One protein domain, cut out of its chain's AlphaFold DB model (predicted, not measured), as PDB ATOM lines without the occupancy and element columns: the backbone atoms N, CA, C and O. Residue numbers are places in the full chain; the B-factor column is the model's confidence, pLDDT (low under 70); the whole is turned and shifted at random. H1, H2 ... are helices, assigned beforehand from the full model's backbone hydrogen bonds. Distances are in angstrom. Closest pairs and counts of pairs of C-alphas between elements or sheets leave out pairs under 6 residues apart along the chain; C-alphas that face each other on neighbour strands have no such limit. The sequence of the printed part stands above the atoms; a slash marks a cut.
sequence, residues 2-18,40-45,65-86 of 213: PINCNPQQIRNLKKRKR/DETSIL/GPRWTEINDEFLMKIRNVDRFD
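What this domain is: This is residues 2 to 18, 40 to 45 and 65 to 86 of the 213 residues of the protein "uncharacterized protein LOC107776064 isoform X2" of Nicotiana tabacum (UniProt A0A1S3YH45). The longest helix, H3, lies between the other two, with H1 on one side of it, meeting it with residues 7 to 11 and running away from there at about a right angle, and the short H2 on the other side, near the end of H3 at Lys 78. Residues 2 to 6 lead into H1 with no named element, and residues 79 to 86 fold back from the end of H3 as a tail. The printed part has 45 residues, 32 of them in three named helices, H1, H2 and H3 along the chain, with no named strand; its class is all helix. It is compact, with a radius of gyration of the C-alphas of 10.3 A and spans of 30 by 28 by 15 A.

How they stand to each other: H3, residues 65 to 78, touches both other helices. H1, residues 7 to 18, touches it with residues 7 to 11 alone, against residues 73 to 77 of H3; the closest C-alphas, those of Pro 7 and Asp 73, are 6.8 A apart. The lines of H1 and H3 are about perpendicular, at 74 degrees. H2, residues 40 to 45, only just touches residues 75 to 78 of H3, with 3 pairs of C-alphas within 8 A; the closest, those of Leu 45 and Phe 75, are 6.0 A apart. H2 and H3 run opposite ways at a shallow tilt of 28 degrees. H1 and H2 are apart. In H1, H2 and H3 every O i to N i+4 pair is within hydrogen-bond range.

Where its parts are: H3 is 20.2 A from C-alpha 65 at (615.355, 298.024, 473.789) to C-alpha 78 at (599.409, 304.793, 463.439). H1 is 16.8 A long and begins with C-alpha 7 at (609.999, 305.395, 459.845). H2 has six residues and is 8.6 A long.

The domain as a whole: The C-alphas of Pro 2 and Gly 65, the two farthest apart, are 30.0 A apart. Residues 19 to 39 and 46 to 64 are not printed, with C-alpha gaps of 27.1 A and 17.2 A across the cuts. The mean pLDDT of the printed part is 76.5; residues 2 to 9 and 16 to 18 are under 70.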
ATOM      1  N   PRO A   2     598.647 314.766 453.221       41.56
ATOM      2  CA  PRO A   2     598.868 313.699 454.186       41.56
ATOM      3  C   PRO A   2     600.368 313.602 454.479       41.56
ATOM      4  O   PRO A   2     601.175 313.456 453.562       41.56
ATOM      5  N   ILE A   3     600.747 313.710 455.752       44.62
ATOM      6  CA  ILE A   3     602.115 313.435 456.188       44.62
ATOM      7  C   ILE A   3     602.318 311.927 456.024       44.62
ATOM      8  O   ILE A   3     601.887 311.133 456.860       44.62
ATOM      9  N   ASN A   4     602.912 311.523 454.904       46.19
ATOM     10  CA  ASN A   4     603.431 310.175 454.730       46.19
ATOM     11  C   ASN A   4     604.680 310.059 455.616       46.19
ATOM     12  O   ASN A   4     605.778 310.398 455.187       46.19
ATOM     13  N   CYS A   5     604.491 309.702 456.888       52.00
ATOM     14  CA  CYS A   5     605.584 309.493 457.832       52.00
ATOM     15  C   CYS A   5     606.314 308.187 457.493       52.00
ATOM     16  O   CYS A   5     605.863 307.105 457.855       52.00
ATOM     17  N   ASN A   6     607.470 308.287 456.841       69.31
ATOM     18  CA  ASN A   6     608.447 307.204 456.747       69.31
ATOM     19  C   ASN A   6     609.082 306.966 458.142       69.31
ATOM     20  O   ASN A   6     609.451 307.944 458.803       69.31
ATOM     21  N   PRO A   7     609.295 305.713 458.595       66.38
ATOM     22  CA  PRO A   7     609.999 305.395 459.845       66.38
ATOM     23  C   PRO A   7     611.339 306.129 460.048       66.38
ATOM     24  O   PRO A   7     611.728 306.445 461.173       66.38
ATOM     25  N   GLN A   8     612.064 306.451 458.972       68.81
ATOM     26  CA  GLN A   8     613.282 307.262 459.067       68.81
ATOM     27  C   GLN A   8     613.005 308.722 459.459       68.81
ATOM     28  O   GLN A   8     613.778 309.317 460.210       68.81
ATOM     29  N   GLN A   9     611.895 309.304 459.002       69.31
ATOM     30  CA  GLN A   9     611.496 310.661 459.381       69.31
ATOM     31  C   GLN A   9     611.126 310.727 460.866       69.31
ATOM     32  O   GLN A   9     611.548 311.661 461.544       69.31
ATOM     33  N   ILE A  10     610.441 309.705 461.395       70.00
ATOM     34  CA  ILE A  10     610.115 309.581 462.826       70.00
ATOM     35  C   ILE A  10     611.395 309.575 463.669       70.00
ATOM     36  O   ILE A  10     611.550 310.384 464.587       70.00
ATOM     37  N   ARG A  11     612.365 308.726 463.304       74.50
ATOM     38  CA  ARG A  11     613.668 308.656 463.986       74.50
ATOM     39  C   ARG A  11     614.421 309.987 463.946       74.50
ATOM     40  O   ARG A  11     614.970 310.414 464.964       74.50
ATOM     41  N   ASN A  12     614.401 310.685 462.811       76.75
ATOM     42  CA  ASN A  12     615.024 312.002 462.669       76.75
ATOM     43  C   ASN A  12     614.339 313.074 463.538       76.75
ATOM     44  O   ASN A  12     615.032 313.875 464.169       76.75
ATOM     45  N   LEU A  13     613.005 313.070 463.623       72.06
ATOM     46  CA  LEU A  13     612.235 313.972 464.488       72.06
ATOM     47  C   LEU A  13     612.536 313.724 465.973       72.06
ATOM     48  O   LEU A  13     612.864 314.666 466.700       72.06
ATOM     49  N   LYS A  14     612.547 312.455 466.408       74.56
ATOM     50  CA  LYS A  14     612.946 312.073 467.774       74.56
ATOM     51  C   LYS A  14     614.373 312.526 468.097       74.56
ATOM     52  O   LYS A  14     614.617 313.098 469.160       74.56
ATOM     53  N   LYS A  15     615.321 312.328 467.171       76.31
ATOM     54  CA  LYS A  15     616.722 312.752 467.340       76.31
ATOM     55  C   LYS A  15     616.840 314.270 467.498       76.31
ATOM     56  O   LYS A  15     617.508 314.723 468.425       76.31
ATOM     57  N   ARG A  16     616.150 315.050 466.655       68.75
ATOM     58  CA  ARG A  16     616.099 316.521 466.758       68.75
ATOM     59  C   ARG A  16     615.576 316.975 468.122       68.75
ATOM     60  O   ARG A  16     616.179 317.839 468.746       68.75
ATOM     61  N   LYS A  17     614.515 316.348 468.633       68.94
ATOM     62  CA  LYS A  17     613.973 316.650 469.967       68.94
ATOM     63  C   LYS A  17     614.934 316.329 471.104       68.94
ATOM     64  O   LYS A  17     615.077 317.144 472.006       68.94
ATOM     65  N   ARG A  18     615.602 315.170 471.065       66.44
ATOM     66  CA  ARG A  18     616.597 314.797 472.086       66.44
ATOM     67  C   ARG A  18     617.754 315.798 472.137       66.44
ATOM     68  O   ARG A  18     618.204 316.130 473.226       66.44
ATOM     69  N   ASP A  40     590.661 305.636 471.609       84.38
ATOM     70  CA  ASP A  40     591.265 305.299 470.314       84.38
ATOM     71  C   ASP A  40     592.785 305.105 470.392       84.38
ATOM     72  O   ASP A  40     593.332 304.155 469.841       84.38
ATOM     73  N   GLU A  41     593.500 305.982 471.102       86.44
ATOM     74  CA  GLU A  41     594.952 305.865 471.266       86.44
ATOM     75  C   GLU A  41     595.348 304.659 472.099       86.44
ATOM     76  O   GLU A  41     596.371 304.026 471.839       86.44
ATOM     77  N   THR A  42     594.537 304.343 473.106       86.94
ATOM     78  CA  THR A  42     594.753 303.163 473.936       86.94
ATOM     79  C   THR A  42     594.521 301.898 473.108       86.94
ATOM     80  O   THR A  42     595.389 301.029 473.110       86.94
ATOM     81  N   SER A  43     593.441 301.825 472.328       86.75
ATOM     82  CA  SER A  43     593.158 300.678 471.457       86.75
ATOM     83  C   SER A  43     594.182 300.530 470.325       86.75
ATOM     84  O   SER A  43     594.610 299.417 470.030       86.75
ATOM     85  N   ILE A  44     594.671 301.625 469.726       88.50
ATOM     86  CA  ILE A  44     595.773 301.561 468.745       88.50
ATOM     87  C   ILE A  44     597.033 300.971 469.391       88.50
ATOM     88  O   ILE A  44     597.679 300.116 468.785       88.50
ATOM     89  N   LEU A  45     597.379 301.398 470.610       87.75
ATOM     90  CA  LEU A  45     598.536 300.859 471.328       87.75
ATOM     91  C   LEU A  45     598.372 299.363 471.627       87.75
ATOM     92  O   LEU A  45     599.319 298.606 471.423       87.75
ATOM     93  N   GLY A  65     615.236 296.625 474.231       79.81
ATOM     94  CA  GLY A  65     615.355 298.024 473.789       79.81
ATOM     95  C   GLY A  65     615.024 298.265 472.301       79.81
ATOM     96  O   GLY A  65     614.265 299.195 472.010       79.81
ATOM     97  N   PRO A  66     615.534 297.444 471.361       80.69
ATOM     98  CA  PRO A  66     615.185 297.547 469.943       80.69
ATOM     99  C   PRO A  66     613.693 297.320 469.685       80.69
ATOM    100  O   PRO A  66     613.059 298.144 469.033       80.69
ATOM    101  N   ARG A  67     613.107 296.290 470.306       82.00
ATOM    102  CA  ARG A  67     611.680 295.967 470.180       82.00
ATOM    103  C   ARG A  67     610.787 297.096 470.697       82.00
ATOM    104  O   ARG A  67     609.835 297.488 470.036       82.00
ATOM    105  N   TRP A  68     611.153 297.717 471.822       84.31
ATOM    106  CA  TRP A  68     610.489 298.940 472.293       84.31
ATOM    107  C   TRP A  68     610.541 300.081 471.276       84.31
ATOM    108  O   TRP A  68     609.601 300.863 471.190       84.31
ATOM    109  N   THR A  69     611.644 300.211 470.539       83.62
ATOM    110  CA  THR A  69     611.796 301.273 469.538       83.62
ATOM    111  C   THR A  69     610.861 301.029 468.358       83.62
ATOM    112  O   THR A  69     610.181 301.956 467.931       83.62
ATOM    113  N   GLU A  70     610.772 299.785 467.891       86.38
ATOM    114  CA  GLU A  70     609.873 299.376 466.805       86.38
ATOM    115  C   GLU A  70     608.401 299.564 467.185       86.38
ATOM    116  O   GLU A  70     607.670 300.232 466.455       86.38
ATOM    117  N   ILE A  71     607.993 299.092 468.368       86.44
ATOM    118  CA  ILE A  71     606.635 299.288 468.905       86.44
ATOM    119  C   ILE A  71     606.295 300.780 468.993       86.44
ATOM    120  O   ILE A  71     605.227 301.207 468.555       86.44
ATOM    121  N   ASN A  72     607.202 301.593 469.546       87.06
ATOM    122  CA  ASN A  72     606.968 303.028 469.683       87.06
ATOM    123  C   ASN A  72     606.854 303.711 468.316       87.06
ATOM    124  O   ASN A  72     606.021 304.599 468.148       87.06
ATOM    125  N   ASP A  73     607.694 303.341 467.351       85.56
ATOM    126  CA  ASP A  73     607.669 303.930 466.015       85.56
ATOM    127  C   ASP A  73     606.391 303.532 465.256       85.56
ATOM    128  O   ASP A  73     605.757 304.402 464.654       85.56
ATOM    129  N   GLU A  74     605.953 302.271 465.348       87.31
ATOM    130  CA  GLU A  74     604.694 301.805 464.751       87.31
ATOM    131  C   GLU A  74     603.480 302.505 465.378       87.31
ATOM    132  O   GLU A  74     602.612 303.015 464.664       87.31
ATOM    133  N   PHE A  75     603.442 302.612 466.709       88.50
ATOM    134  CA  PHE A  75     602.381 303.320 467.424       88.50
ATOM    135  C   PHE A  75     602.286 304.792 467.000       88.50
ATOM    136  O   PHE A  75     601.216 305.259 466.604       88.50
ATOM    137  N   LEU A  76     603.412 305.515 467.022       85.69
ATOM    138  CA  LEU A  76     603.465 306.929 466.640       85.69
ATOM    139  C   LEU A  76     603.078 307.153 465.168       85.69
ATOM    140  O   LEU A  76     602.480 308.180 464.831       85.69
ATOM    141  N   MET A  77     603.391 306.189 464.298       85.62
ATOM    142  CA  MET A  77     602.979 306.196 462.896       85.62
ATOM    143  C   MET A  77     601.464 306.006 462.751       85.62
ATOM    144  O   MET A  77     600.832 306.770 462.016       85.62
ATOM    145  N   LYS A  78     600.861 305.051 463.480       86.50
ATOM    146  CA  LYS A  78     599.409 304.793 463.439       86.50
ATOM    147  C   LYS A  78     598.595 305.987 463.955       86.50
ATOM    148  O   LYS A  78     597.609 306.352 463.320       86.50
ATOM    149  N   ILE A  79     599.043 306.669 465.015       85.75
ATOM    150  CA  ILE A  79     598.376 307.894 465.508       85.75
ATOM    151  C   ILE A  79     598.659 309.137 464.643       85.75
ATOM    152  O   ILE A  79     598.085 310.198 464.885       85.75
ATOM    153  N   ARG A  80     599.569 309.034 463.658       81.19
ATOM    154  CA  ARG A  80     600.024 310.126 462.773       81.19
ATOM    155  C   ARG A  80     600.490 311.382 463.518       81.19
ATOM    156  O   ARG A  80     600.422 312.491 462.993       81.19
ATOM    157  N   ASN A  81     600.977 311.207 464.742       77.56
ATOM    158  CA  ASN A  81     601.395 312.291 465.618       77.56
ATOM    159  C   ASN A  81     602.631 311.875 466.415       77.56
ATOM    160  O   ASN A  81     602.560 311.471 467.574       77.56
ATOM    161  N   VAL A  82     603.786 312.011 465.767       73.12
ATOM    162  CA  VAL A  82     605.105 311.643 466.305       73.12
ATOM    163  C   VAL A  82     605.459 312.420 467.576       73.12
ATOM    164  O   VAL A  82     606.304 311.992 468.359       73.12
ATOM    165  N   ASP A  83     604.801 313.555 467.798       72.81
ATOM    166  CA  ASP A  83     605.167 314.499 468.838       72.81
ATOM    167  C   ASP A  83     604.309 314.418 470.098       72.81
ATOM    168  O   ASP A  83     604.632 315.092 471.079       72.81
ATOM    169  N   ARG A  84     603.262 313.589 470.084       75.06
ATOM    170  CA  ARG A  84     602.281 313.512 471.167       75.06
ATOM    171  C   ARG A  84     602.786 312.787 472.409       75.06
ATOM    172  O   ARG A  84     602.461 313.213 473.516       75.06
ATOM    173  N   PHE A  85     603.567 311.722 472.232       78.19
ATOM    174  CA  PHE A  85     604.018 310.864 473.326       78.19
ATOM    175  C   PHE A  85     605.532 310.663 473.305       78.19
ATOM    176  O   PHE A  85     606.129 310.446 472.251       78.19
ATOM    177  N   ASP A  86     606.139 310.709 474.489       79.88
ATOM    178  CA  ASP A  86     607.525 310.300 474.710       79.88
ATOM    179  C   ASP A  86     607.629 308.784 474.942       79.88
ATOM    180  O   ASP A  86     606.679 308.137 475.397       79.88
TER     181      ASP A  86